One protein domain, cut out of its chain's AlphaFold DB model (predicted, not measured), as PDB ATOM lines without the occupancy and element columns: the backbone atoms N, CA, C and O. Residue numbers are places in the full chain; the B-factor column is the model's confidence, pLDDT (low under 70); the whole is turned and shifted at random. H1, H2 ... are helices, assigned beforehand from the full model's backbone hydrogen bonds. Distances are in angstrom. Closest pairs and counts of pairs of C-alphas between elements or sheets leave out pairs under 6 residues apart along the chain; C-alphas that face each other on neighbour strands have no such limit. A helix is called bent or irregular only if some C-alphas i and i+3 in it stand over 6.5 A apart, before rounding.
ATOM      1  N   ARG A  21      45.926 -22.809 -44.890       91.31
ATOM      2  CA  ARG A  21      45.346 -21.634 -45.554       91.31
ATOM      3  C   ARG A  21      43.856 -21.509 -45.266       91.31
ATOM      4  O   ARG A  21      43.134 -22.508 -45.269       91.31
ATOM      5  N   VAL A  22      43.412 -20.277 -45.044       91.81
ATOM      6  CA  VAL A  22      41.997 -19.919 -44.914       91.81
ATOM      7  C   VAL A  22      41.539 -19.310 -46.239       91.81
ATOM      8  O   VAL A  22      42.170 -18.353 -46.680       91.81
ATOM      9  N   PRO A  23      40.485 -19.821 -46.902       90.44
ATOM     10  CA  PRO A  23      40.067 -19.306 -48.205       90.44
ATOM     11  C   PRO A  23      39.761 -17.803 -48.161       90.44
ATOM     12  O   PRO A  23      38.972 -17.352 -47.331       90.44
ATOM     13  N   ALA A  24      40.343 -17.027 -49.084       88.62
ATOM     14  CA  ALA A  24      40.147 -15.573 -49.123       88.62
ATOM     15  C   ALA A  24      38.671 -15.188 -49.333       88.62
ATOM     16  O   ALA A  24      38.210 -14.199 -48.775       88.62
ATOM     17  N   ALA A  25      37.922 -16.010 -50.075       86.44
ATOM     18  CA  ALA A  25      36.484 -15.858 -50.283       86.44
ATOM     19  C   ALA A  25      35.681 -15.906 -48.969       86.44
ATOM     20  O   ALA A  25      34.754 -15.124 -48.786       86.44
ATOM     21  N   VAL A  26      36.076 -16.767 -48.022       90.12
ATOM     22  CA  VAL A  26      35.441 -16.842 -46.696       90.12
ATOM     23  C   VAL A  26      35.723 -15.577 -45.896       90.12
ATOM     24  O   VAL A  26      34.802 -14.992 -45.339       90.12
ATOM     25  N   LEU A  27      36.976 -15.117 -45.886       93.38
ATOM     26  CA  LEU A  27      37.364 -13.885 -45.192       93.38
ATOM     27  C   LEU A  27      36.636 -12.659 -45.759       93.38
ATOM     28  O   LEU A  27      36.127 -11.836 -45.003       93.38
ATOM     29  N   PHE A  28      36.543 -12.564 -47.088       91.00
ATOM     30  CA  PHE A  28      35.796 -11.505 -47.760       91.00
ATOM     31  C   PHE A  28      34.299 -11.592 -47.435       91.00
ATOM     32  O   PHE A  28      33.687 -10.588 -47.084       91.00
ATOM     33  N   GLY A  29      33.727 -12.800 -47.467       90.50
ATOM     34  CA  GLY A  29      32.339 -13.059 -47.088       90.50
ATOM     35  C   GLY A  29      32.017 -12.615 -45.660       90.50
ATOM     36  O   GLY A  29      30.977 -11.998 -45.457       90.50
ATOM     37  N   ILE A  30      32.910 -12.848 -44.689       93.56
ATOM     38  CA  ILE A  30      32.743 -12.361 -43.306       93.56
ATOM     39  C   ILE A  30      32.628 -10.831 -43.282       93.56
ATOM     40  O   ILE A  30      31.710 -10.303 -42.660       93.56
ATOM     41  N   GLY A  31      33.515 -10.121 -43.989       93.56
ATOM     42  CA  GLY A  31      33.466  -8.657 -44.072       93.56
ATOM     43  C   GLY A  31      32.173  -8.143 -44.712       93.56
ATOM     44  O   GLY A  31      31.549  -7.221 -44.194       93.56
ATOM     45  N   ILE A  32      31.720  -8.776 -45.797       91.25
ATOM     46  CA  ILE A  32      30.453  -8.427 -46.455       91.25
ATOM     47  C   ILE A  32      29.252  -8.696 -45.552       91.25
ATOM     48  O   ILE A  32      28.365  -7.852 -45.454       91.25
ATOM     49  N   ALA A  33      29.226  -9.843 -44.872       91.88
ATOM     50  CA  ALA A  33      28.154 -10.180 -43.948       91.88
ATOM     51  C   ALA A  33      28.074  -9.182 -42.786       91.88
ATOM     52  O   ALA A  33      26.973  -8.825 -42.376       91.88
ATOM     53  N   TRP A  34      29.221  -8.689 -42.305       93.38
ATOM     54  CA  TRP A  34      29.274  -7.634 -41.296       93.38
ATOM     55  C   TRP A  34      28.648  -6.327 -41.796       93.38
ATOM     56  O   TRP A  34      27.735  -5.802 -41.170       93.38
ATOM     57  N   LEU A  35      29.070  -5.835 -42.965       93.19
ATOM     58  CA  LEU A  35      28.521  -4.596 -43.533       93.19
ATOM     59  C   LEU A  35      27.025  -4.720 -43.872       93.19
ATOM     60  O   LEU A  35      26.260  -3.774 -43.707       93.19
ATOM     61  N   ALA A  36      26.583  -5.896 -44.324       92.06
ATOM     62  CA  ALA A  36      25.168  -6.171 -44.561       92.06
ATOM     63  C   ALA A  36      24.369  -6.233 -43.248       92.06
ATOM     64  O   ALA A  36      23.217  -5.799 -43.197       92.06
ATOM     65  N   TYR A  37      24.980  -6.729 -42.168       91.25
ATOM     66  CA  TYR A  37      24.387  -6.686 -40.837       91.25
ATOM     67  C   TYR A  37      24.204  -5.245 -40.338       91.25
ATOM     68  O   TYR A  37      23.155  -4.943 -39.772       91.25
ATOM     69  N   ASP A  38      25.122  -4.322 -40.638       92.06
ATOM     70  CA  ASP A  38      24.928  -2.902 -40.306       92.06
ATOM     71  C   ASP A  38      23.705  -2.292 -41.006       92.06
ATOM     72  O   ASP A  38      22.974  -1.514 -40.395       92.06
ATOM     73  N   LEU A  39      23.405  -2.680 -42.252       90.75
ATOM     74  CA  LEU A  39      22.181  -2.236 -42.936       90.75
ATOM     75  C   LEU A  39      20.907  -2.769 -42.259       90.75
ATOM     76  O   LEU A  39      19.915  -2.047 -42.137       90.75
ATOM     77  N   LEU A  40      20.933  -4.004 -41.756       91.25
ATOM     78  CA  LEU A  40      19.845  -4.543 -40.937       91.25
ATOM     79  C   LEU A  40      19.689  -3.749 -39.629       91.25
ATOM     80  O   LEU A  40      18.571  -3.422 -39.216       91.25
ATOM     81  N   LEU A  41      20.803  -3.418 -38.976       92.31
ATOM     82  CA  LEU A  41      20.786  -2.614 -37.758       92.31
ATOM     83  C   LEU A  41      20.319  -1.185 -38.011       92.31
ATOM     84  O   LEU A  41      19.637  -0.625 -37.156       92.31
ATOM     85  N   LEU A  42      20.581  -0.628 -39.193       92.06
ATOM     86  CA  LEU A  42      20.005   0.640 -39.617       92.06
ATOM     87  C   LEU A  42      18.476   0.563 -39.667       92.06
ATOM     88  O   LEU A  42      17.810   1.449 -39.140       92.06
ATOM     89  N   CYS A  43      17.897  -0.504 -40.231       91.25
ATOM     90  CA  CYS A  43      16.442  -0.686 -40.206       91.25
ATOM     91  C   CYS A  43      15.909  -0.679 -38.767       91.25
ATOM     92  O   CYS A  43      14.949   0.032 -38.465       91.25
ATOM     93  N   ARG A  44      16.571  -1.405 -37.857       91.19
ATOM     94  CA  ARG A  44      16.192  -1.421 -36.438       91.19
ATOM     95  C   ARG A  44      16.323  -0.042 -35.793       91.19
ATOM     96  O   ARG A  44      15.446   0.334 -35.012       91.19
ATOM     97  N   PHE A  45      17.396   0.680 -36.113       91.50
ATOM     98  CA  PHE A  45      17.677   2.022 -35.618       91.50
ATOM     99  C   PHE A  45      16.586   3.010 -36.037       91.50
ATOM    100  O   PHE A  45      16.123   3.785 -35.213       91.50
ATOM    101  N   LEU A  46      16.103   2.911 -37.278       90.88
ATOM    102  CA  LEU A  46      15.020   3.732 -37.831       90.88
ATOM    103  C   LEU A  46      13.614   3.330 -37.344       90.88
ATOM    104  O   LEU A  46      12.620   3.879 -37.811       90.88
ATOM    105  N   GLY A  47      13.500   2.364 -36.428       90.38
ATOM    106  CA  GLY A  47      12.214   1.901 -35.899       90.38
ATOM    107  C   GLY A  47      11.479   0.896 -36.791       90.38
ATOM    108  O   GLY A  47      10.354   0.505 -36.470       90.38
ATOM    109  N   LEU A  48      12.106   0.410 -37.867       91.31
ATOM    110  CA  LEU A  48      11.558  -0.657 -38.708       91.31
ATOM    111  C   LEU A  48      11.719  -1.998 -37.981       91.31
ATOM    112  O   LEU A  48      12.714  -2.699 -38.140       91.31
ATOM    113  N   THR A  49      10.736  -2.326 -37.144       87.50
ATOM    114  CA  THR A  49      10.758  -3.479 -36.221       87.50
ATOM    115  C   THR A  49       9.993  -4.701 -36.724       87.50
ATOM    116  O   THR A  49       9.868  -5.696 -36.011       87.50
ATOM    117  N   SER A  50       9.471  -4.650 -37.953       92.00
ATOM    118  CA  SER A  50       8.724  -5.764 -38.538       92.00
ATOM    119  C   SER A  50       9.603  -7.023 -38.624       92.00
ATOM    120  O   SER A  50      10.662  -6.978 -39.261       92.00
ATOM    121  N   PRO A  51       9.168  -8.170 -38.064       90.31
ATOM    122  CA  PRO A  51       9.914  -9.427 -38.145       90.31
ATOM    123  C   PRO A  51      10.218  -9.856 -39.583       90.31
ATOM    124  O   PRO A  51      11.260 -10.451 -39.838       90.31
ATOM    125  N   TRP A  52       9.351  -9.504 -40.537       91.25
ATOM    126  CA  TRP A  52       9.539  -9.797 -41.959       91.25
ATOM    127  C   TRP A  52      10.705  -9.023 -42.573       91.25
ATOM    128  O   TRP A  52      11.442  -9.578 -43.383       91.25
ATOM    129  N   ILE A  53      10.908  -7.769 -42.155       88.75
ATOM    130  CA  ILE A  53      12.048  -6.956 -42.596       88.75
ATOM    131  C   ILE A  53      13.339  -7.585 -42.076       88.75
ATOM    132  O   ILE A  53      14.278  -7.788 -42.842       88.75
ATOM    133  N   HIS A  54      13.370  -7.955 -40.794       86.75
ATOM    134  CA  HIS A  54      14.545  -8.585 -40.196       86.75
ATOM    135  C   HIS A  54      14.838  -9.970 -40.786       86.75
ATOM    136  O   HIS A  54      15.989 -10.265 -41.104       86.75
ATOM    137  N   GLY A  55      13.808 -10.795 -40.992       88.81
ATOM    138  CA  GLY A  55      13.936 -12.106 -41.625       88.81
ATOM    139  C   GLY A  55      14.399 -12.013 -43.081       88.81
ATOM    140  O   GLY A  55      15.300 -12.746 -43.482       88.81
ATOM    141  N   GLY A  56      13.842 -11.074 -43.853       90.12
ATOM    142  CA  GLY A  56      14.245 -10.821 -45.237       90.12
ATOM    143  C   GLY A  56      15.700 -10.370 -45.350       90.12
ATOM    144  O   GLY A  56      16.463 -10.940 -46.124       90.12
ATOM    145  N   TRP A  57      16.126  -9.414 -44.523       87.50
ATOM    146  CA  TRP A  57      17.523  -8.976 -44.477       87.50
ATOM    147  C   TRP A  57      18.478 -10.071 -44.012       87.50
ATOM    148  O   TRP A  57      19.542 -10.228 -44.600       87.50
ATOM    149  N   ALA A  58      18.106 -10.862 -43.003       86.00
ATOM    150  CA  ALA A  58      18.913 -12.002 -42.577       86.00
ATOM    151  C   ALA A  58      19.090 -13.019 -43.717       86.00
ATOM    152  O   ALA A  58      20.197 -13.513 -43.929       86.00
ATOM    153  N   ALA A  59      18.029 -13.281 -44.490       87.94
ATOM    154  CA  ALA A  59      18.091 -14.138 -45.668       87.94
ATOM    155  C   ALA A  59      18.985 -13.547 -46.771       87.94
ATOM    156  O   ALA A  59      19.780 -14.282 -47.353       87.94
ATOM    157  N   ILE A  60      18.917 -12.234 -47.019       87.62
ATOM    158  CA  ILE A  60      19.803 -11.540 -47.966       87.62
ATOM    159  C   ILE A  60      21.258 -11.655 -47.507       87.62
ATOM    160  O   ILE A  60      22.094 -12.125 -48.269       87.62
ATOM    161  N   THR A  61      21.572 -11.312 -46.257       86.38
ATOM    162  CA  THR A  61      22.934 -11.400 -45.707       86.38
ATOM    163  C   THR A  61      23.484 -12.825 -45.776       86.38
ATOM    164  O   THR A  61      24.621 -13.026 -46.204       86.38
ATOM    165  N   ALA A  62      22.675 -13.827 -45.419       86.44
ATOM    166  CA  ALA A  62      23.054 -15.233 -45.526       86.44
ATOM    167  C   ALA A  62      23.247 -15.671 -46.987       86.44
ATOM    168  O   ALA A  62      24.210 -16.373 -47.290       86.44
ATOM    169  N   GLY A  63      22.374 -15.229 -47.896       85.31
ATOM    170  CA  GLY A  63      22.475 -15.485 -49.332       85.31
ATOM    171  C   GLY A  63      23.730 -14.868 -49.943       85.31
ATOM    172  O   GLY A  63      24.456 -15.551 -50.660       85.31
ATOM    173  N   LEU A  64      24.047 -13.619 -49.597       83.94
ATOM    174  CA  LEU A  64      25.273 -12.933 -50.002       83.94
ATOM    175  C   LEU A  64      26.510 -13.651 -49.473       83.94
ATOM    176  O   LEU A  64      27.414 -13.962 -50.246       83.94
ATOM    177  N   PHE A  65      26.539 -13.972 -48.177       85.56
ATOM    178  CA  PHE A  65      27.628 -14.744 -47.589       85.56
ATOM    179  C   PHE A  65      27.802 -16.080 -48.314       85.56
ATOM    180  O   PHE A  65      28.909 -16.430 -48.721       85.56
ATOM    181  N   TRP A  66      26.715 -16.817 -48.535       83.38
ATOM    182  CA  TRP A  66      26.751 -18.098 -49.226       83.38
ATOM    183  C   TRP A  66      27.288 -17.956 -50.655       83.38
ATOM    184  O   TRP A  66      28.269 -18.614 -50.995       83.38
ATOM    185  N   LEU A  67      26.740 -17.039 -51.457       81.44
ATOM    186  CA  LEU A  67      27.179 -16.780 -52.834       81.44
ATOM    187  C   LEU A  67      28.661 -16.390 -52.918       81.44
ATOM    188  O   LEU A  67      29.361 -16.810 -53.843       81.44
ATOM    189  N   LEU A  68      29.147 -15.607 -51.953       79.56
ATOM    190  CA  LEU A  68      30.540 -15.164 -51.887       79.56
ATOM    191  C   LEU A  68      31.497 -16.240 -51.379       79.56
ATOM    192  O   LEU A  68      32.667 -16.229 -51.750       79.56
ATOM    193  N   THR A  69      31.016 -17.169 -50.555       79.44
ATOM    194  CA  THR A  69      31.815 -18.274 -50.006       79.44
ATOM    195  C   THR A  69      31.752 -19.548 -50.839       79.44
ATOM    196  O   THR A  69      32.489 -20.494 -50.541       79.44
ATOM    197  N   LEU A  70      30.941 -19.572 -51.906       74.19
ATOM    198  CA  LEU A  70      30.912 -20.675 -52.860       74.19
ATOM    199  C   LEU A  70      32.344 -21.007 -53.312       74.19
ATOM    200  O   LEU A  70      33.037 -20.133 -53.843       74.19
ATOM    201  N   PRO A  71      32.813 -22.255 -53.113       58.19
ATOM    202  CA  PRO A  71      34.199 -22.613 -53.370       58.19
ATOM    203  C   PRO A  71      34.580 -22.374 -54.831       58.19
ATOM    204  O   PRO A  71      34.218 -23.135 -55.729       58.19
ATOM    205  N   ARG A  72      35.377 -21.338 -55.081       65.88
ATOM    206  CA  ARG A  72      36.048 -21.140 -56.365       65.88
ATOM    207  C   ARG A  72      37.442 -21.737 -56.258       65.88
ATOM    208  O   ARG A  72      38.186 -21.439 -55.326       65.88
ATOM    209  N   ARG A  73      37.831 -22.578 -57.226       51.03
ATOM    210  CA  ARG A  73      39.122 -23.304 -57.199       51.03
ATOM    211  C   ARG A  73      40.338 -22.380 -57.025       51.03
ATOM    212  O   ARG A  73      41.322 -22.792 -56.423       51.03
ATOM    213  N   ARG A  74      40.266 -21.130 -57.500       63.31
ATOM    214  CA  ARG A  74      41.320 -20.117 -57.311       63.31
ATOM    215  C   ARG A  74      41.418 -19.591 -55.873       63.31
ATOM    216  O   ARG A  74      42.522 -19.317 -55.419       63.31
ATOM    217  N   ASP A  75      40.315 -19.519 -55.132       63.06
ATOM    218  CA  ASP A  75      40.265 -18.855 -53.821       63.06
ATOM    219  C   ASP A  75      40.662 -19.770 -52.658       63.06
ATOM    220  O   ASP A  75      41.166 -19.291 -51.640       63.06
ATOM    221  N   LEU A  76      40.509 -21.090 -52.829       56.25
ATOM    222  CA  LEU A  76      40.978 -22.102 -51.873       56.25
ATOM    223  C   LEU A  76      42.509 -22.096 -51.728       56.25
ATOM    224  O   LEU A  76      43.030 -22.287 -50.632       56.25
ATOM    225  N   HIS A  77      43.230 -21.844 -52.823       62.75
ATOM    226  CA  HIS A  77      44.696 -21.830 -52.839       62.75
ATOM    227  C   HIS A  77      45.297 -20.425 -52.697       62.75
ATOM    228  O   HIS A  77      46.472 -20.303 -52.356       62.75
ATOM    229  N   ALA A  78      44.501 -19.371 -52.895       75.19
ATOM    230  CA  ALA A  78      44.943 -17.978 -52.809       75.19
ATOM    231  C   ALA A  78      44.685 -17.316 -51.439       75.19
ATOM    232  O   ALA A  78      44.836 -16.106 -51.307       75.19
ATOM    233  N   GLY A  79      44.268 -18.071 -50.421       89.19
ATOM    234  CA  GLY A  79      44.032 -17.566 -49.063       89.19
ATOM    235  C   GLY A  79      45.304 -17.383 -48.215       89.19
ATOM    236  O   GLY A  79      46.296 -18.078 -48.475       89.19
ATOM    237  N   PRO A  80      45.312 -16.491 -47.200       93.50
ATOM    238  CA  PRO A  80      46.437 -16.367 -46.273       93.50
ATOM    239  C   PRO A  80      46.557 -17.620 -45.396       93.50
ATOM    240  O   PRO A  80      45.591 -18.368 -45.219       93.50
ATOM    241  N   THR A  81      47.740 -17.864 -44.830       94.12
ATOM    242  CA  THR A  81      47.880 -18.882 -43.778       94.12
ATOM    243  C   THR A  81      47.207 -18.404 -42.490       94.12
ATOM    244  O   THR A  81      47.025 -17.199 -42.291       94.12
ATOM    245  N   VAL A  82      46.857 -19.327 -41.592       95.25
ATOM    246  CA  VAL A  82      46.343 -18.988 -40.256       95.25
ATOM    247  C   VAL A  82      47.336 -18.087 -39.518       95.25
ATOM    248  O   VAL A  82      46.923 -17.096 -38.926       95.25
ATOM    249  N   ALA A  83      48.643 -18.359 -39.622       95.69
ATOM    250  CA  ALA A  83      49.673 -17.490 -39.051       95.69
ATOM    251  C   ALA A  83      49.608 -16.053 -39.598       95.69
ATOM    252  O   ALA A  83      49.629 -15.101 -38.821       95.69
ATOM    253  N   THR A  84      49.493 -15.884 -40.919       96.00
ATOM    254  CA  THR A  84      49.376 -14.554 -41.538       96.00
ATOM    255  C   THR A  84      48.092 -13.849 -41.115       96.00
ATOM    256  O   THR A  84      48.140 -12.669 -40.785       96.00
ATOM    257  N   LEU A  85      46.959 -14.556 -41.066       97.25
ATOM    258  CA  LEU A  85      45.690 -13.990 -40.604       97.25
ATOM    259  C   LEU A  85      45.795 -13.479 -39.159       97.25
ATOM    260  O   LEU A  85      45.421 -12.341 -38.889       97.25
ATOM    261  N   LEU A  86      46.346 -14.288 -38.249       98.00
ATOM    262  CA  LEU A  86      46.536 -13.899 -36.849       98.00
ATOM    263  C   LEU A  86      47.505 -12.720 -36.706       98.00
ATOM    264  O   LEU A  86      47.240 -11.813 -35.924       98.00
ATOM    265  N   ALA A  87      48.589 -12.693 -37.485       97.88
ATOM    266  CA  ALA A  87      49.520 -11.567 -37.493       97.88
ATOM    267  C   ALA A  87      48.847 -10.274 -37.984       97.88
ATOM    268  O   ALA A  87      49.004  -9.227 -37.364       97.88
ATOM    269  N   CYS A  88      48.054 -10.339 -39.056       98.44
ATOM    270  CA  CYS A  88      47.298  -9.195 -39.563       98.44
ATOM    271  C   CYS A  88      46.255  -8.694 -38.557       98.44
ATOM    272  O   CYS A  88      46.125  -7.485 -38.391       98.44
ATOM    273  N   LEU A  89      45.556  -9.597 -37.859       98.56
ATOM    274  CA  LEU A  89      44.632  -9.237 -36.779       98.56
ATOM    275  C   LEU A  89      45.368  -8.564 -35.616       98.56
ATOM    276  O   LEU A  89      44.934  -7.518 -35.155       98.56
ATOM    277  N   ALA A  90      46.514  -9.103 -35.193       98.56
ATOM    278  CA  ALA A  90      47.312  -8.511 -34.123       98.56
ATOM    279  C   ALA A  90      47.825  -7.107 -34.488       98.56
ATOM    280  O   ALA A  90      47.747  -6.193 -33.671       98.56
ATOM    281  N   ILE A  91      48.304  -6.919 -35.723       98.31
ATOM    282  CA  ILE A  91      48.741  -5.610 -36.229       98.31
ATOM    283  C   ILE A  91      47.562  -4.635 -36.286       98.31
ATOM    284  O   ILE A  91      47.698  -3.498 -35.844       98.31
ATOM    285  N   ALA A  92      46.405  -5.070 -36.793       98.50
ATOM    286  CA  ALA A  92      45.205  -4.245 -36.836       98.50
ATOM    287  C   ALA A  92      44.761  -3.821 -35.429       98.50
ATOM    288  O   ALA A  92      44.555  -2.635 -35.199       98.50
ATOM    289  N   THR A  93      44.704  -4.752 -34.473       98.56
ATOM    290  CA  THR A  93      44.378  -4.447 -33.073       98.56
ATOM    291  C   THR A  93      45.372  -3.487 -32.448       98.56
ATOM    292  O   THR A  93      44.955  -2.539 -31.792       98.56
ATOM    293  N   LEU A  94      46.672  -3.679 -32.680       97.88
ATOM    294  CA  LEU A  94      47.686  -2.746 -32.198       97.88
ATOM    295  C   LEU A  94      47.469  -1.341 -32.775       97.88
ATOM    296  O   LEU A  94      47.534  -0.369 -32.032       97.88
ATOM    297  N   LEU A  95      47.172  -1.220 -34.071       97.19
ATOM    298  CA  LEU A  95      46.890   0.071 -34.701       97.19
ATOM    299  C   LEU A  95      45.636   0.734 -34.121       97.19
ATOM    300  O   LEU A  95      45.687   1.916 -33.802       97.19
ATOM    301  N   MET A  96      44.538  -0.005 -33.949       97.44
ATOM    302  CA  MET A  96      43.303   0.553 -33.380       97.44
ATOM    303  C   MET A  96      43.506   0.983 -31.920       97.44
ATOM    304  O   MET A  96      43.114   2.087 -31.549       97.44
ATOM    305  N   LEU A  97      44.209   0.174 -31.118       97.12
ATOM    306  CA  LEU A  97      44.585   0.518 -29.744       97.12
ATOM    307  C   LEU A  97      45.409   1.806 -29.685       97.12
ATOM    308  O   LEU A  97      45.075   2.712 -28.928       97.12
ATOM    309  N   LEU A  98      46.469   1.902 -30.494       95.62
ATOM    310  CA  LEU A  98      47.321   3.094 -30.558       95.62
ATOM    311  C   LEU A  98      46.572   4.326 -31.086       95.62
ATOM    312  O   LEU A  98      46.929   5.445 -30.728       95.62
ATOM    313  N   GLY A  99      45.536   4.120 -31.903       93.69
ATOM    314  CA  GLY A  99      44.644   5.171 -32.383       93.69
ATOM    315  C   GLY A  99      43.657   5.698 -31.339       93.69
ATOM    316  O   GLY A  99      43.002   6.704 -31.607       93.69
ATOM    317  N   GLY A 100      43.563   5.059 -30.167       93.94
ATOM    318  CA  GLY A 100      42.694   5.459 -29.056       93.94
ATOM    319  C   GLY A 100      41.461   4.576 -28.854       93.94
ATOM    320  O   GLY A 100      40.725   4.780 -27.886       93.94
ATOM    321  N   GLU A 101      41.235   3.575 -29.712       94.88
ATOM    322  CA  GLU A 101      40.083   2.678 -29.584       94.88
ATOM    323  C   GLU A 101      40.132   1.867 -28.287       94.88
ATOM    324  O   GLU A 101      41.184   1.405 -27.834       94.88
ATOM    325  N   GLY A 102      38.967   1.692 -27.662       88.56
ATOM    326  CA  GLY A 102      38.845   1.003 -26.379       88.56
ATOM    327  C   GLY A 102      39.385   1.793 -25.181       88.56
ATOM    328  O   GLY A 102      39.328   1.290 -24.063       88.56
ATOM    329  N   ARG A 103      39.891   3.022 -25.387       88.19
ATOM    330  CA  ARG A 103      40.361   3.940 -24.329       88.19
ATOM    331  C   ARG A 103      41.534   3.396 -23.498       88.19
ATOM    332  O   ARG A 103      41.751   3.823 -22.365       88.19
ATOM    333  N   PHE A 104      42.304   2.465 -24.066       90.31
ATOM    334  CA  PHE A 104      43.503   1.897 -23.437       90.31
ATOM    335  C   PHE A 104      44.742   2.787 -23.597       90.31
ATOM    336  O   PHE A 104      45.634   2.759 -22.752       90.31
ATOM    337  N   PHE A 105      44.795   3.577 -24.671       92.75
ATOM    338  CA  PHE A 105      45.864   4.532 -24.962       92.75
ATOM    339  C   PHE A 105      45.282   5.922 -25.235       92.75
ATOM    340  O   PHE A 105      44.077   6.145 -25.112       92.75
ATOM    341  N   TYR A 106      46.155   6.871 -25.578       89.00
ATOM    342  CA  TYR A 106      45.758   8.229 -25.926       89.00
ATOM    343  C   TYR A 106      44.712   8.234 -27.048       89.00
ATOM    344  O   TYR A 106      44.944   7.700 -28.131       89.00
ATOM    345  N   ALA A 107      43.586   8.890 -26.783       89.81
ATOM    346  CA  ALA A 107      42.533   9.141 -27.748       89.81
ATOM    347  C   ALA A 107      42.578  10.618 -28.158       89.81
ATOM    348  O   ALA A 107      42.529  11.517 -27.314       89.81
ATOM    349  N   ASN A 108      42.709  10.864 -29.459       89.56
ATOM    350  CA  ASN A 108      42.705  12.211 -30.023       89.56
ATOM    351  C   ASN A 108      41.351  12.930 -29.822       89.56
ATOM    352  O   ASN A 108      40.354  12.316 -29.448       89.56
ATOM    353  N   VAL A 109      41.301  14.245 -30.072       89.12
ATOM    354  CA  VAL A 109      40.101  15.079 -29.820       89.12
ATOM    355  C   VAL A 109      38.851  14.583 -30.553       89.12
ATOM    356  O   VAL A 109      37.740  14.696 -30.040       89.12
ATOM    357  N   ASP A 110      39.037  13.964 -31.712       88.12
ATOM    358  CA  ASP A 110      37.971  13.437 -32.550       88.12
ATOM    359  C   ASP A 110      37.217  12.294 -31.843       88.12
ATOM    360  O   ASP A 110      36.015  12.112 -32.058       88.12
ATOM    361  N   TRP A 111      37.874  11.566 -30.934       91.69
ATOM    362  CA  TRP A 111      37.238  10.538 -30.108       91.69
ATOM    363  C   TRP A 111      36.213  11.086 -29.120       91.69
ATOM    364  O   TRP A 111      35.290  10.358 -28.775       91.69
ATOM    365  N   GLN A 112      36.281  12.361 -28.723       91.19
ATOM    366  CA  GLN A 112      35.276  12.943 -27.822       91.19
ATOM    367  C   GLN A 112      33.872  12.866 -28.429       91.19
ATOM    368  O   GLN A 112      32.915  12.477 -27.761       91.19
ATOM    369  N   VAL A 113      33.759  13.182 -29.722       89.94
ATOM    370  CA  VAL A 113      32.485  13.119 -30.446       89.94
ATOM    371  C   VAL A 113      32.080  11.667 -30.701       89.94
ATOM    372  O   VAL A 113      30.911  11.325 -30.547       89.94
ATOM    373  N   ARG A 114      33.027  10.790 -31.059       91.62
ATOM    374  CA  ARG A 114      32.743   9.369 -31.353       91.62
ATOM    375  C   ARG A 114      32.249   8.626 -30.119       91.62
ATOM    376  O   ARG A 114      31.265   7.898 -30.206       91.62
ATOM    377  N   ASP A 115      32.890   8.857 -28.979       93.19
ATOM    378  CA  ASP A 115      32.509   8.252 -27.707       93.19
ATOM    379  C   ASP A 115      31.145   8.768 -27.243       93.19
ATOM    380  O   ASP A 115      30.335   7.974 -26.773       93.19
ATOM    381  N   ALA A 116      30.846  10.060 -27.429       92.62
ATOM    382  CA  ALA A 116      29.523  10.615 -27.135       92.62
ATOM    383  C   ALA A 116      28.431   9.978 -28.012       92.62
ATOM    384  O   ALA A 116      27.420   9.505 -27.498       92.62
ATOM    385  N   VAL A 117      28.670   9.873 -29.325       93.69
ATOM    386  CA  VAL A 117      27.759   9.196 -30.264       93.69
ATOM    387  C   VAL A 117      27.535   7.742 -29.845       93.69
ATOM    388  O   VAL A 117      26.391   7.292 -29.761       93.69
ATOM    389  N   LEU A 118      28.610   7.002 -29.554       95.81
ATOM    390  CA  LEU A 118      28.519   5.607 -29.132       95.81
ATOM    391  C   LEU A 118      27.762   5.464 -27.809       95.81
ATOM    392  O   LEU A 118      26.920   4.575 -27.677       95.81
ATOM    393  N   HIS A 119      28.045   6.341 -26.845       95.00
ATOM    394  CA  HIS A 119      27.389   6.369 -25.545       95.00
ATOM    395  C   HIS A 119      25.881   6.575 -25.682       95.00
ATOM    396  O   HIS A 119      25.100   5.778 -25.158       95.00
ATOM    397  N   ASP A 120      25.466   7.587 -26.439       94.38
ATOM    398  CA  ASP A 120      24.056   7.911 -26.644       94.38
ATOM    399  C   ASP A 120      23.339   6.782 -27.387       94.38
ATOM    400  O   ASP A 120      22.266   6.329 -26.971       94.38
ATOM    401  N   MET A 121      23.967   6.239 -28.435       94.88
ATOM    402  CA  MET A 121      23.432   5.088 -29.158       94.88
ATOM    403  C   MET A 121      23.317   3.854 -28.261       94.88
ATOM    404  O   MET A 121      22.339   3.114 -28.384       94.88
ATOM    405  N   ALA A 122      24.254   3.617 -27.344       96.44
ATOM    406  CA  ALA A 122      24.179   2.513 -26.396       96.44
ATOM    407  C   ALA A 122      23.072   2.735 -25.349       96.44
ATOM    408  O   ALA A 122      22.300   1.816 -25.073       96.44
ATOM    409  N   ARG A 123      22.928   3.950 -24.812       95.56
ATOM    410  CA  ARG A 123      22.015   4.262 -23.699       95.56
ATOM    411  C   ARG A 123      20.557   4.433 -24.103       95.56
ATOM    412  O   ARG A 123      19.679   3.940 -23.398       95.56
ATOM    413  N   HIS A 124      20.278   5.107 -25.214       93.12
ATOM    414  CA  HIS A 124      18.908   5.457 -25.580       93.12
ATOM    415  C   HIS A 124      18.209   4.349 -26.378       93.12
ATOM    416  O   HIS A 124      18.846   3.687 -27.202       93.12
ATOM    417  N   PRO A 125      16.901   4.106 -26.175       92.88
ATOM    418  CA  PRO A 125      16.141   3.217 -27.050       92.88
ATOM    419  C   PRO A 125      16.154   3.760 -28.485       92.88
ATOM    420  O   PRO A 125      16.178   4.967 -28.690       92.88
ATOM    421  N   TRP A 126      16.164   2.876 -29.483       92.69
ATOM    422  CA  TRP A 126      16.162   3.290 -30.889       92.69
ATOM    423  C   TRP A 126      14.754   3.250 -31.496       92.69
ATOM    424  O   TRP A 126      14.054   2.249 -31.278       92.69
ATOM    425  N   PRO A 127      14.370   4.248 -32.320       92.19
ATOM    426  CA  PRO A 127      15.077   5.515 -32.578       92.19
ATOM    427  C   PRO A 127      15.016   6.471 -31.373       92.19
ATOM    428  O   PRO A 127      14.111   6.367 -30.549       92.19
ATOM    429  N   PHE A 128      15.940   7.433 -31.304       89.75
ATOM    430  CA  PHE A 128      15.895   8.534 -30.334       89.75
ATOM    431  C   PHE A 128      16.099   9.889 -31.014       89.75
ATOM    432  O   PHE A 128      16.639   9.968 -32.118       89.75
ATOM    433  N   VAL A 129      15.660  10.950 -30.337       87.00
ATOM    434  CA  VAL A 129      15.858  12.349 -30.730       87.00
ATOM    435  C   VAL A 129      16.395  13.131 -29.540       87.00
ATOM    436  O   VAL A 129      16.029  12.848 -28.396       87.00
ATOM    437  N   TYR A 130      17.251  14.115 -29.796       87.38
ATOM    438  CA  TYR A 130      17.702  15.025 -28.752       87.38
ATOM    439  C   TYR A 130      16.605  16.047 -28.448       87.38
ATOM    440  O   TYR A 130      15.967  16.577 -29.357       87.38
ATOM    441  N   ALA A 131      16.386  16.341 -27.165       86.00
ATOM    442  CA  ALA A 131      15.351  17.284 -26.728       86.00
ATOM    443  C   ALA A 131      15.573  18.714 -27.259       86.00
ATOM    444  O   ALA A 131      14.615  19.467 -27.408       86.00
ATOM    445  N   SER A 132      16.819  19.071 -27.574       87.69
ATOM    446  CA  SER A 132      17.196  20.329 -28.227       87.69
ATOM    447  C   SER A 132      16.750  20.424 -29.692       87.69
ATOM    448  O   SER A 132      16.811  21.503 -30.272       87.69
ATOM    449  N   GLY A 133      16.304  19.319 -30.299       81.81
ATOM    450  CA  GLY A 133      16.034  19.233 -31.735       81.81
ATOM    451  C   GLY A 133      17.287  19.012 -32.587       81.81
ATOM    452  O   GLY A 133      17.187  18.997 -33.813       81.81
ATOM    453  N   ASP A 134      18.454  18.820 -31.961       82.62
ATOM    454  CA  ASP A 134      19.701  18.538 -32.671       82.62
ATOM    455  C   ASP A 134      19.648  17.183 -33.393       82.62
ATOM    456  O   ASP A 134      19.038  16.215 -32.927       82.62
ATOM    457  N   LEU A 135      20.320  17.103 -34.545       76.69
ATOM    458  CA  LEU A 135      20.391  15.892 -35.359       76.69
ATOM    459  C   LEU A 135      21.696  15.136 -35.106       76.69
ATOM    460  O   LEU A 135      22.786  15.699 -35.232       76.69
ATOM    461  N   LEU A 136      21.591  13.825 -34.877       80.56
ATOM    462  CA  LEU A 136      22.751  12.939 -34.882       80.56
ATOM    463  C   LEU A 136      23.353  12.879 -36.293       80.56
ATOM    464  O   LEU A 136      22.839  12.196 -37.181       80.56
ATOM    465  N   ARG A 137      24.469  13.580 -36.500       78.75
ATOM    466  CA  ARG A 137      25.246  13.525 -37.741       78.75
ATOM    467  C   ARG A 137      26.529  12.740 -37.507       78.75
ATOM    468  O   ARG A 137      27.554  13.304 -37.141       78.75
ATOM    469  N   ALA A 138      26.476  11.442 -37.771       80.69
ATOM    470  CA  ALA A 138      27.637  10.573 -37.689       80.69
ATOM    471  C   ALA A 138      27.620   9.527 -38.816       80.69
ATOM    472  O   ALA A 138      26.552   9.184 -39.326       80.69
ATOM    473  N   PRO A 139      28.786   8.992 -39.208       85.94
ATOM    474  CA  PRO A 139      28.874   7.748 -39.971       85.94
ATOM    475  C   PRO A 139      28.396   6.579 -39.098       85.94
ATOM    476  O   PRO A 139      29.194   5.866 -38.491       85.94
ATOM    477  N   ILE A 140      27.073   6.435 -38.987       91.56
ATOM    478  CA  ILE A 140      26.413   5.572 -37.999       91.56
ATOM    479  C   ILE A 140      26.786   4.091 -38.128       91.56
ATOM    480  O   ILE A 140      26.713   3.381 -37.131       91.56
ATOM    481  N   GLY A 141      27.243   3.632 -39.302       93.50
ATOM    482  CA  GLY A 141      27.619   2.234 -39.539       93.50
ATOM    483  C   GLY A 141      28.629   1.691 -38.532       93.50
ATOM    484  O   GLY A 141      28.405   0.629 -37.968       93.50
ATOM    485  N   MET A 142      29.667   2.466 -38.199       95.38
ATOM    486  CA  MET A 142      30.686   2.037 -37.233       95.38
ATOM    487  C   MET A 142      30.118   1.808 -35.820       95.38
ATOM    488  O   MET A 142      30.692   1.047 -35.047       95.38
ATOM    489  N   TYR A 143      28.994   2.441 -35.472       96.12
ATOM    490  CA  TYR A 143      28.466   2.470 -34.106       96.12
ATOM    491  C   TYR A 143      27.327   1.485 -33.858       96.12
ATOM    492  O   TYR A 143      27.018   1.219 -32.701       96.12
ATOM    493  N   LEU A 144      26.694   0.929 -34.894       96.00
ATOM    494  CA  LEU A 144      25.491   0.108 -34.728       96.00
ATOM    495  C   LEU A 144      25.764  -1.191 -33.956       96.00
ATOM    496  O   LEU A 144      25.105  -1.443 -32.943       96.00
ATOM    497  N   VAL A 145      26.747  -1.997 -34.374       96.31
ATOM    498  CA  VAL A 145      27.109  -3.222 -33.634       96.31
ATOM    499  C   VAL A 145      27.663  -2.897 -32.242       96.31
ATOM    500  O   VAL A 145      27.168  -3.481 -31.270       96.31
ATOM    501  N   PRO A 146      28.610  -1.950 -32.078       97.56
ATOM    502  CA  PRO A 146      29.118  -1.598 -30.756       97.56
ATOM    503  C   PRO A 146      28.036  -1.079 -29.808       97.56
ATOM    504  O   PRO A 146      28.000  -1.454 -28.641       97.56
ATOM    505  N   ALA A 147      27.084  -0.287 -30.292       97.50
ATOM    506  CA  ALA A 147      26.008   0.216 -29.453       97.50
ATOM    507  C   ALA A 147      25.026  -0.884 -29.014       97.50
ATOM    508  O   ALA A 147      24.509  -0.817 -27.898       97.50
ATOM    509  N   LEU A 148      24.797  -1.931 -29.823       96.38
ATOM    510  CA  LEU A 148      24.065  -3.119 -29.362       96.38
ATOM    511  C   LEU A 148      24.806  -3.850 -28.239       96.38
ATOM    512  O   LEU A 148      24.185  -4.224 -27.244       96.38
ATOM    513  N   ALA A 149      26.124  -4.020 -28.369       97.81
ATOM    514  CA  ALA A 149      26.945  -4.563 -27.289       97.81
ATOM    515  C   ALA A 149      26.867  -3.670 -26.038       97.81
ATOM    516  O   ALA A 149      26.737  -4.171 -24.924       97.81
ATOM    517  N   GLY A 150      26.825  -2.350 -26.227       97.88
ATOM    518  CA  GLY A 150      26.593  -1.369 -25.173       97.88
ATOM    519  C   GLY A 150      25.255  -1.520 -24.452       97.88
ATOM    520  O   GLY A 150      25.193  -1.400 -23.231       97.88
ATOM    521  N   LYS A 151      24.182  -1.841 -25.183       97.00
ATOM    522  CA  LYS A 151      22.862  -2.135 -24.597       97.00
ATOM    523  C   LYS A 151      22.870  -3.404 -23.750       97.00
ATOM    524  O   LYS A 151      22.168  -3.457 -22.746       97.00
ATOM    525  N   ALA A 152      23.639  -4.414 -24.155       97.44
ATOM    526  CA  ALA A 152      23.700  -5.706 -23.473       97.44
ATOM    527  C   ALA A 152      24.664  -5.716 -22.273       97.44
ATOM    528  O   ALA A 152      24.367  -6.336 -21.253       97.44
ATOM    529  N   TRP A 153      25.808  -5.035 -22.387       97.56
ATOM    530  CA  TRP A 153      26.926  -5.148 -21.442       97.56
ATOM    531  C   TRP A 153      27.442  -3.800 -20.914       97.56
ATOM    532  O   TRP A 153      28.468  -3.745 -20.237       97.56
ATOM    533  N   GLY A 154      26.736  -2.701 -21.188       96.75
ATOM    534  CA  GLY A 154      27.132  -1.352 -20.781       96.75
ATOM    535  C   GLY A 154      28.278  -0.772 -21.617       96.75
ATOM    536  O   GLY A 154      28.758  -1.386 -22.566       96.75
ATOM    537  N   GLN A 155      28.739   0.429 -21.242       95.50
ATOM    538  CA  GLN A 155      29.775   1.164 -21.986       95.50
ATOM    539  C   GLN A 155      31.046   0.340 -22.271       95.50
ATOM    540  O   GLN A 155      31.474   0.343 -23.420       95.50
ATOM    541  N   PRO A 156      31.604  -0.442 -21.320       95.75
ATOM    542  CA  PRO A 156      32.787  -1.256 -21.612       95.75
ATOM    543  C   PRO A 156      32.552  -2.284 -22.729       95.75
ATOM    544  O   PRO A 156      33.453  -2.568 -23.513       95.75
ATOM    545  N   GLY A 157      31.331  -2.827 -22.825       97.25
ATOM    546  CA  GLY A 157      30.942  -3.720 -23.913       97.25
ATOM    547  C   GLY A 157      30.888  -3.010 -25.264       97.25
ATOM    548  O   GLY A 157      31.298  -3.591 -26.265       97.25
ATOM    549  N   ALA A 158      30.437  -1.752 -25.290       97.62
ATOM    550  CA  ALA A 158      30.453  -0.928 -26.495       97.62
ATOM    551  C   ALA A 158      31.884  -0.635 -26.957       97.62
ATOM    552  O   ALA A 158      32.218  -0.875 -28.115       97.62
ATOM    553  N   ASP A 159      32.742  -0.192 -26.038       96.94
ATOM    554  CA  ASP A 159      34.129   0.178 -26.330       96.94
ATOM    555  C   ASP A 159      34.932  -1.032 -26.842       96.94
ATOM    556  O   ASP A 159      35.659  -0.938 -27.835       96.94
ATOM    557  N   LEU A 160      34.756  -2.201 -26.211       97.75
ATOM    558  CA  LEU A 160      35.415  -3.439 -26.632       97.75
ATOM    559  C   LEU A 160      34.881  -3.949 -27.975       97.75
ATOM    560  O   LEU A 160      35.659  -4.428 -28.799       97.75
ATOM    561  N   ALA A 161      33.570  -3.856 -28.208       98.00
ATOM    562  CA  ALA A 161      32.972  -4.262 -29.475       98.00
ATOM    563  C   ALA A 161      33.421  -3.361 -30.633       98.00
ATOM    564  O   ALA A 161      33.669  -3.879 -31.719       98.00
ATOM    565  N   LEU A 162      33.580  -2.052 -30.400       97.69
ATOM    566  CA  LEU A 162      34.136  -1.124 -31.386       97.69
ATOM    567  C   LEU A 162      35.567  -1.516 -31.762       97.69
ATOM    568  O   LEU A 162      35.842  -1.756 -32.939       97.69
ATOM    569  N   LEU A 163      36.432  -1.688 -30.755       98.19
ATOM    570  CA  LEU A 163      37.816  -2.115 -30.959       98.19
ATOM    571  C   LEU A 163      37.884  -3.449 -31.713       98.19
ATOM    572  O   LEU A 163      38.651  -3.595 -32.667       98.19
ATOM    573  N   ALA A 164      37.082  -4.434 -31.300       98.12
ATOM    574  CA  ALA A 164      37.056  -5.757 -31.917       98.12
ATOM    575  C   ALA A 164      36.573  -5.701 -33.374       98.12
ATOM    576  O   ALA A 164      37.187  -6.324 -34.240       98.12
ATOM    577  N   GLN A 165      35.515  -4.936 -33.653       97.75
ATOM    578  CA  GLN A 165      34.970  -4.733 -34.994       97.75
ATOM    579  C   GLN A 165      36.008  -4.122 -35.935       97.75
ATOM    580  O   GLN A 165      36.300  -4.693 -36.987       97.75
ATOM    581  N   ASN A 166      36.573  -2.971 -35.572       98.00
ATOM    582  CA  ASN A 166      37.485  -2.252 -36.458       98.00
ATOM    583  C   ASN A 166      38.787  -3.042 -36.651       98.00
ATOM    584  O   ASN A 166      39.282  -3.154 -37.776       98.00
ATOM    585  N   SER A 167      39.275  -3.699 -35.590       98.50
ATOM    586  CA  SER A 167      40.403  -4.635 -35.671       98.50
ATOM    587  C   SER A 167      40.124  -5.806 -36.609       98.50
ATOM    588  O   SER A 167      40.995  -6.188 -37.389       98.50
ATOM    589  N   LEU A 168      38.921  -6.387 -36.546       98.38
ATOM    590  CA  LEU A 168      38.521  -7.487 -37.417       98.38
ATOM    591  C   LEU A 168      38.499  -7.027 -38.874       98.38
ATOM    592  O   LEU A 168      39.147  -7.650 -39.708       98.38
ATOM    593  N   LEU A 169      37.801  -5.934 -39.189       98.06
ATOM    594  CA  LEU A 169      37.666  -5.454 -40.567       98.06
ATOM    595  C   LEU A 169      39.020  -5.061 -41.171       98.06
ATOM    596  O   LEU A 169      39.340  -5.487 -42.284       98.06
ATOM    597  N   LEU A 170      39.852  -4.324 -40.429       98.44
ATOM    598  CA  LEU A 170      41.205  -3.983 -40.870       98.44
ATOM    599  C   LEU A 170      42.102  -5.227 -40.966       98.44
ATOM    600  O   LEU A 170      42.847  -5.381 -41.932       98.44
ATOM    601  N   GLY A 171      42.014  -6.154 -40.013       98.44
ATOM    602  CA  GLY A 171      42.791  -7.391 -40.022       98.44
ATOM    603  C   GLY A 171      42.441  -8.300 -41.200       98.44
ATOM    604  O   GLY A 171      43.345  -8.817 -41.857       98.44
ATOM    605  N   LEU A 172      41.152  -8.444 -41.528       98.00
ATOM    606  CA  LEU A 172      40.688  -9.152 -42.725       98.00
ATOM    607  C   LEU A 172      41.206  -8.475 -43.996       98.00
ATOM    608  O   LEU A 172      41.692  -9.159 -44.895       98.00
ATOM    609  N   LEU A 173      41.160  -7.143 -44.052       97.38
ATOM    610  CA  LEU A 173      41.674  -6.368 -45.175       97.38
ATOM    611  C   LEU A 173      43.167  -6.612 -45.400       97.38
ATOM    612  O   LEU A 173      43.573  -6.945 -46.514       97.38
ATOM    613  N   LEU A 174      43.981  -6.508 -44.348       97.88
ATOM    614  CA  LEU A 174      45.420  -6.764 -44.417       97.88
ATOM    615  C   LEU A 174      45.711  -8.229 -44.775       97.88
ATOM    616  O   LEU A 174      46.568  -8.500 -45.618       97.88
ATOM    617  N   ALA A 175      44.970  -9.177 -44.193       97.12
ATOM    618  CA  ALA A 175      45.151 -10.602 -44.443       97.12
ATOM    619  C   ALA A 175      44.821 -10.967 -45.895       97.12
ATOM    620  O   ALA A 175      45.609 -11.651 -46.549       97.12
ATOM    621  N   ILE A 176      43.703 -10.480 -46.434       95.25
ATOM    622  CA  ILE A 176      43.337 -10.687 -47.837       95.25
ATOM    623  C   ILE A 176      44.325  -9.944 -48.746       95.25
ATOM    624  O   ILE A 176      44.834 -10.537 -49.694       95.25
ATOM    625  N   GLY A 177      44.678  -8.695 -48.439       95.25
ATOM    626  CA  GLY A 177      45.657  -7.913 -49.198       95.25
ATOM    627  C   GLY A 177      47.031  -8.582 -49.290       95.25
ATOM    628  O   GLY A 177      47.643  -8.579 -50.356       95.25
ATOM    629  N   SER A 178      47.483  -9.254 -48.224       95.44
ATOM    630  CA  SER A 178      48.764  -9.982 -48.202       95.44
ATOM    631  C   SER A 178      48.875 -11.040 -49.306       95.44
ATOM    632  O   SER A 178      49.963 -11.320 -49.808       95.44
ATOM    633  N   THR A 179      47.739 -11.588 -49.739       93.12
ATOM    634  CA  THR A 179      47.682 -12.633 -50.764       93.12
ATOM    635  C   THR A 179      47.862 -12.105 -52.188       93.12
ATOM    636  O   THR A 179      47.920 -12.896 -53.126       93.12
ATOM    637  N   LEU A 180      47.929 -10.784 -52.380       92.38
ATOM    638  CA  LEU A 180      48.280 -10.163 -53.663       92.38
ATOM    639  C   LEU A 180      49.785 -10.254 -53.969       92.38
ATOM    640  O   LEU A 180      50.208  -9.865 -55.054       92.38
ATOM    641  N   PHE A 181      50.588 -10.757 -53.028       92.88
ATOM    642  CA  PHE A 181      52.038 -10.830 -53.136       92.88
ATOM    643  C   PHE A 181      52.524 -12.281 -53.102       92.88
ATOM    644  O   PHE A 181      52.132 -13.063 -52.240       92.88
ATOM    645  N   ASP A 182      53.449 -12.618 -54.001       89.25
ATOM    646  CA  ASP A 182      53.957 -13.992 -54.151       89.25
ATOM    647  C   ASP A 182      54.916 -14.434 -53.031       89.25
ATOM    648  O   ASP A 182      55.305 -15.599 -52.962       89.25
ATOM    649  N   SER A 183      55.361 -13.512 -52.169       91.38
ATOM    650  CA  SER A 183      56.290 -13.825 -51.080       91.38
ATOM    651  C   SER A 183      56.063 -12.965 -49.845       91.38
ATOM    652  O   SER A 183      55.687 -11.794 -49.939       91.38
ATOM    653  N   THR A 184      56.387 -13.523 -48.673       91.38
ATOM    654  CA  THR A 184      56.292 -12.830 -47.379       91.38
ATOM    655  C   THR A 184      57.084 -11.527 -47.377       91.38
ATOM    656  O   THR A 184      56.597 -10.515 -46.888       91.38
ATOM    657  N   ARG A 185      58.274 -11.505 -47.991       95.31
ATOM    658  CA  ARG A 185      59.083 -10.282 -48.099       95.31
ATOM    659  C   ARG A 185      58.345  -9.183 -48.866       95.31
ATOM    660  O   ARG A 185      58.343  -8.042 -48.421       95.31
ATOM    661  N   ARG A 186      57.717  -9.512 -50.001       96.00
ATOM    662  CA  ARG A 186      56.942  -8.541 -50.793       96.00
ATOM    663  C   ARG A 186      55.703  -8.066 -50.037       96.00
ATOM    664  O   ARG A 186      55.438  -6.871 -50.044       96.00
ATOM    665  N   ALA A 187      55.011  -8.966 -49.338       94.88
ATOM    666  CA  ALA A 187      53.873  -8.611 -48.493       94.88
ATOM    667  C   ALA A 187      54.274  -7.667 -47.344       94.88
ATOM    668  O   ALA A 187      53.580  -6.690 -47.089       94.88
ATOM    669  N   LEU A 188      55.418  -7.907 -46.691       96.25
ATOM    670  CA  LEU A 188      55.942  -7.033 -45.636       96.25
ATOM    671  C   LEU A 188      56.363  -5.662 -46.171       96.25
ATOM    672  O   LEU A 188      56.067  -4.654 -45.542       96.25
ATOM    673  N   ILE A 189      57.012  -5.610 -47.340       96.50
ATOM    674  CA  ILE A 189      57.334  -4.336 -48.000       96.50
ATOM    675  C   ILE A 189      56.046  -3.580 -48.328       96.50
ATOM    676  O   ILE A 189      55.955  -2.392 -48.050       96.50
ATOM    677  N   ALA A 190      55.040  -4.257 -48.879       95.56
ATOM    678  CA  ALA A 190      53.763  -3.633 -49.194       95.56
ATOM    679  C   ALA A 190      53.034  -3.128 -47.946       95.56
ATOM    680  O   ALA A 190      52.486  -2.033 -47.979       95.56
ATOM    681  N   LEU A 191      53.065  -3.881 -46.843       95.88
ATOM    682  CA  LEU A 191      52.529  -3.440 -45.559       95.88
ATOM    683  C   LEU A 191      53.271  -2.203 -45.042       95.88
ATOM    684  O   LEU A 191      52.630  -1.241 -44.635       95.88
ATOM    685  N   ALA A 192      54.604  -2.208 -45.092       94.56
ATOM    686  CA  ALA A 192      55.415  -1.068 -44.678       94.56
ATOM    687  C   ALA A 192      55.114   0.169 -45.532       94.56
ATOM    688  O   ALA A 192      54.901   1.245 -44.987       94.56
ATOM    689  N   VAL A 193      55.027   0.003 -46.856       93.94
ATOM    690  CA  VAL A 193      54.636   1.078 -47.775       93.94
ATOM    691  C   VAL A 193      53.234   1.566 -47.448       93.94
ATOM    692  O   VAL A 193      53.059   2.764 -47.325       93.94
ATOM    693  N   PHE A 194      52.257   0.676 -47.269       94.38
ATOM    694  CA  PHE A 194      50.882   1.046 -46.945       94.38
ATOM    695  C   PHE A 194      50.810   1.871 -45.658       94.38
ATOM    696  O   PHE A 194      50.242   2.957 -45.679       94.38
ATOM    697  N   LEU A 195      51.426   1.401 -44.569       92.12
ATOM    698  CA  LEU A 195      51.404   2.087 -43.276       92.12
ATOM    699  C   LEU A 195      52.179   3.411 -43.301       92.12
ATOM    700  O   LEU A 195      51.713   4.397 -42.739       92.12
ATOM    701  N   ALA A 196      53.332   3.452 -43.970       86.88
ATOM    702  CA  ALA A 196      54.162   4.652 -44.062       86.88
ATOM    703  C   ALA A 196      53.740   5.609 -45.191       86.88
ATOM    704  O   ALA A 196      54.358   6.661 -45.361       86.88
ATOM    705  N   PHE A 197      52.723   5.261 -45.987       87.69
ATOM    706  CA  PHE A 197      52.270   6.108 -47.084       87.69
ATOM    707  C   PHE A 197      51.676   7.403 -46.520       87.69
ATOM    708  O   PHE A 197      50.645   7.383 -45.847       87.69
ATOM    709  N   SER A 198      52.337   8.526 -46.802       78.31
ATOM    710  CA  SER A 198      51.927   9.877 -46.406       78.31
ATOM    711  C   SER A 198      51.646  10.725 -47.640       78.31
ATOM    712  O   SER A 198      52.301  10.589 -48.678       78.31
ATOM    713  N   GLY A 199      50.646  11.597 -47.534       65.62
ATOM    714  CA  GLY A 199      50.066  12.303 -48.662       65.62
ATOM    715  C   GLY A 199      50.690  13.650 -48.992       65.62
ATOM    716  O   GLY A 199      49.977  14.595 -49.315       65.62
ATOM    717  N   LEU A 200      52.027  13.707 -48.975       68.25
ATOM    718  CA  LEU A 200      52.847  14.923 -49.112       68.25
ATOM    719  C   LEU A 200      52.832  15.829 -47.874       68.25
ATOM    720  O   LEU A 200      53.273  16.969 -47.970       68.25
ATOM    721  N   ASP A 201      52.390  15.334 -46.720       71.56
ATOM    722  CA  ASP A 201      52.165  16.137 -45.509       71.56
ATOM    723  C   ASP A 201      53.389  16.983 -45.113       71.56
ATOM    724  O   ASP A 201      53.294  18.191 -44.904       71.56
ATOM    725  N   ILE A 202      54.582  16.381 -45.147       71.56
ATOM    726  CA  ILE A 202      55.849  17.079 -44.871       71.56
ATOM    727  C   ILE A 202      56.130  18.176 -45.910       71.56
ATOM    728  O   ILE A 202      56.523  19.283 -45.550       71.56
ATOM    729  N   LEU A 203      55.924  17.899 -47.199       71.62
ATOM    730  CA  LEU A 203      56.161  18.881 -48.264       71.62
ATOM    731  C   LEU A 203      55.147  20.029 -48.206       71.62
ATOM    732  O   LEU A 203      55.506  21.182 -48.441       71.62
ATOM    733  N   GLY A 204      53.898  19.718 -47.859       73.25
ATOM    734  CA  GLY A 204      52.842  20.691 -47.633       73.25
ATOM    735  C   GLY A 204      53.174  21.634 -46.481       73.25
ATOM    736  O   GLY A 204      53.137  22.852 -46.660       73.25
ATOM    737  N   GLN A 205      53.594  21.091 -45.337       73.25
ATOM    738  CA  GLN A 205      53.983  21.891 -44.172       73.25
ATOM    739  C   GLN A 205      55.218  22.758 -44.432       73.25
ATOM    740  O   GLN A 205      55.231  23.931 -44.056       73.25
ATOM    741  N   LEU A 206      56.222  22.224 -45.141       74.50
ATOM    742  CA  LEU A 206      57.394  22.995 -45.565       74.50
ATOM    743  C   LEU A 206      57.003  24.165 -46.480       74.50
ATOM    744  O   LEU A 206      57.488  25.278 -46.287       74.50
ATOM    745  N   LYS A 207      56.098  23.945 -47.444       75.81
ATOM    746  CA  LYS A 207      55.608  25.002 -48.345       75.81
ATOM    747  C   LYS A 207      54.780  26.061 -47.610       75.81
ATOM    748  O   LYS A 207      54.882  27.238 -47.941       75.81
ATOM    749  N   ALA A 208      53.960  25.651 -46.646       74.25
ATOM    750  CA  ALA A 208      53.103  26.551 -45.877       74.25
ATOM    751  C   ALA A 208      53.866  27.359 -44.806       74.25
ATOM    752  O   ALA A 208      53.276  28.208 -44.145       74.25
ATOM    753  N   PHE A 228      45.311  15.264 -47.856       76.00
ATOM    754  CA  PHE A 228      45.474  13.852 -48.166       76.00
ATOM    755  C   PHE A 228      46.281  13.232 -47.028       76.00
ATOM    756  O   PHE A 228      47.501  13.256 -47.031       76.00
ATOM    757  N   SER A 229      45.582  12.760 -46.000       82.88
ATOM    758  CA  SER A 229      46.220  12.271 -44.779       82.88
ATOM    759  C   SER A 229      46.954  10.951 -44.997       82.88
ATOM    760  O   SER A 229      46.519  10.114 -45.791       82.88
ATOM    761  N   SER A 230      48.026  10.736 -44.231       87.88
ATOM    762  CA  SER A 230      48.713   9.443 -44.193       87.88
ATOM    763  C   SER A 230      47.779   8.290 -43.809       87.88
ATOM    764  O   SER A 230      46.772   8.481 -43.122       87.88
ATOM    765  N   THR A 231      48.129   7.065 -44.202       91.88
ATOM    766  CA  THR A 231      47.345   5.862 -43.873       91.88
ATOM    767  C   THR A 231      47.171   5.679 -42.363       91.88
ATOM    768  O   THR A 231      46.079   5.343 -41.907       91.88
ATOM    769  N   ILE A 232      48.227   5.920 -41.577       91.44
ATOM    770  CA  ILE A 232      48.161   5.835 -40.110       91.44
ATOM    771  C   ILE A 232      47.255   6.933 -39.550       91.44
ATOM    772  O   ILE A 232      46.408   6.645 -38.706       91.44
ATOM    773  N   THR A 233      47.362   8.165 -40.056       89.50
ATOM    774  CA  THR A 233      46.461   9.253 -39.654       89.50
ATOM    775  C   THR A 233      45.007   8.874 -39.944       89.50
ATOM    776  O   THR A 233      44.148   9.009 -39.077       89.50
ATOM    777  N   LEU A 234      44.713   8.325 -41.124       92.44
ATOM    778  CA  LEU A 234      43.364   7.868 -41.463       92.44
ATOM    779  C   LEU A 234      42.861   6.781 -40.501       92.44
ATOM    780  O   LEU A 234      41.716   6.857 -40.063       92.44
ATOM    781  N   ALA A 235      43.711   5.817 -40.135       94.44
ATOM    782  CA  ALA A 235      43.374   4.776 -39.165       94.44
ATOM    783  C   ALA A 235      43.060   5.341 -37.768       94.44
ATOM    784  O   ALA A 235      42.159   4.844 -37.106       94.44
ATOM    785  N   PHE A 236      43.791   6.361 -37.314       93.38
ATOM    786  CA  PHE A 236      43.665   6.885 -35.947       93.38
ATOM    787  C   PHE A 236      42.544   7.912 -35.805       93.38
ATOM    788  O   PHE A 236      41.903   8.005 -34.759       93.38
ATOM    789  N   TRP A 237      42.334   8.712 -36.846       91.69
ATOM    790  CA  TRP A 237      41.415   9.838 -36.793       91.69
ATOM    791  C   TRP A 237      40.065   9.487 -37.392       91.69
ATOM    792  O   TRP A 237      39.047   9.854 -36.831       91.69
ATOM    793  N   VAL A 238      40.007   8.760 -38.508       92.81
ATOM    794  CA  VAL A 238      38.753   8.479 -39.231       92.81
ATOM    795  C   VAL A 238      38.658   7.010 -39.668       92.81
ATOM    796  O   VAL A 238      38.410   6.747 -40.854       92.81
ATOM    797  N   PRO A 239      38.813   6.036 -38.742       95.19
ATOM    798  CA  PRO A 239      38.859   4.610 -39.076       95.19
ATOM    799  C   PRO A 239      37.648   4.163 -39.896       95.19
ATOM    800  O   PRO A 239      37.794   3.404 -40.853       95.19
ATOM    801  N   GLN A 240      36.464   4.715 -39.618       94.56
ATOM    802  CA  GLN A 240      35.250   4.393 -40.359       94.56
ATOM    803  C   GLN A 240      35.327   4.722 -41.857       94.56
ATOM    804  O   GLN A 240      34.816   3.981 -42.696       94.56
TER     805      GLN A 240
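AT A GLANCE: This is residues 21 to 208 and 228 to 240 of the 308 residues of an uncharacterized protein of Rhizorhabdus sp (UniProt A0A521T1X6). A long helix, H7, runs through the middle of a body built of crossed helices: H4 crosses it on one side, the long hairpin of H1 and H2 packs on another side through H1, and H5 and H6 gather round its first end. H10 joins the last ends of H4 and H8, and residues 202 to 208, of which 202 to 207 belong to H9, stick out from the body. The printed part has 201 residues with ten named helices, H1 to H10 in order along the chain, and no named strand; the class is all helix. It is compact, with a radius of gyration of the C-alphas of 19.0 A and spans of 55 by 52 by 29 A.

IN THESE COORDINATES: Begin at Arg 21 and find C-alpha 24 at (40.147, -15.573, -49.123); from there H1 runs through residues 24 to 45, 31.6 A long. H2 follows at residues 51 to 69, 26.4 A, and the short H3 at residues 73 to 77. H4, residues 82 to 98, measures 24.1 A, and H5, residues 110 to 123, measures 20.4 A. H6, residues 141 to 153, is irregular: C-alphas 142 and 145 are 7.3 A apart, against about 5 A in a regular helix. Then look for C-alpha 155 at (29.775, 1.164, -21.986), where H7 begins; it runs 34.2 A to residue 178. H8 is residues 184 to 196, H9 residues 201 to 207, and beyond the cut H10 is residues 231 to 237, ending with C-alpha 237 at (41.415, 9.838, -36.793).

HOW THE PARTS SIT: Start from H7, the hub, which touches five helices. H4 touches it closest at the C-alphas of Leu 89 and Gly 171, 4.2 A apart, at a steep tilt of 48 degrees, opposite ways. H6 and H7 form a hairpin at a steep tilt of 43 degrees, with the C-alphas of Gly 150 and Ala 158 closest, 4.1 A apart. H5 touches H7 with residues 118 to 122 alone, closest at His 119 and Gln 155, whose C-alphas are 6.7 A apart. H5 also touches H6, where the C-alphas of Ala 122 and Ala 147 come to 4.2 A. H1 touches H7 with residues 24 to 31 alone, closest at the C-alphas of Ala 24 and Ile 176, 6.0 A apart, at a shallow tilt of 34 degrees, only just short of steep. H1 and H2 form a hairpin at a shallow tilt of 14 degrees, and the C-alphas of Gly 29 and Phe 65 are closest at 5.0 A; H2 and H7 are apart. H1 touches H6 too, with Asp 38 and Gly 141 closest, their C-alphas 5.8 A apart, and it touches H3 at Ala 24 and Asp 75, their closest C-alphas, 5.7 A apart. H7 and H8 only just touch, with 3 pairs of C-alphas within 8 A, the closest being those of Ser 178 and Ala 187 at 5.3 A. H10 touches H8 at the C-alphas of Leu 195 and Thr 231, their closest at 5.6 A, and H4 at those of Met 96 and Phe 236, their closest at 6.8 A. H9 touches no helix. In H1, H2, H4, H5, H7, H8, H9 and H10 every O i to N i+4 pair is within hydrogen-bond range; H6 has 7 of 9, and H3 has 0 of 1 with 0 of 2 O i to N i+3 pairs.

THE WHOLE: The two C-alphas farthest apart are those of Trp 52 and Leu 206, at 58.1 A. Residues 209 to 227 are not printed, and C-alphas 208 and 228 are 15.0 A apart across this cut. The links H4 to H5 and H5 to H6 are long; the second is residues 124 to 140, with no named element. The mean pLDDT of the printed part is 90.0, and residues 71 to 77 and 199 to 200 are under 70.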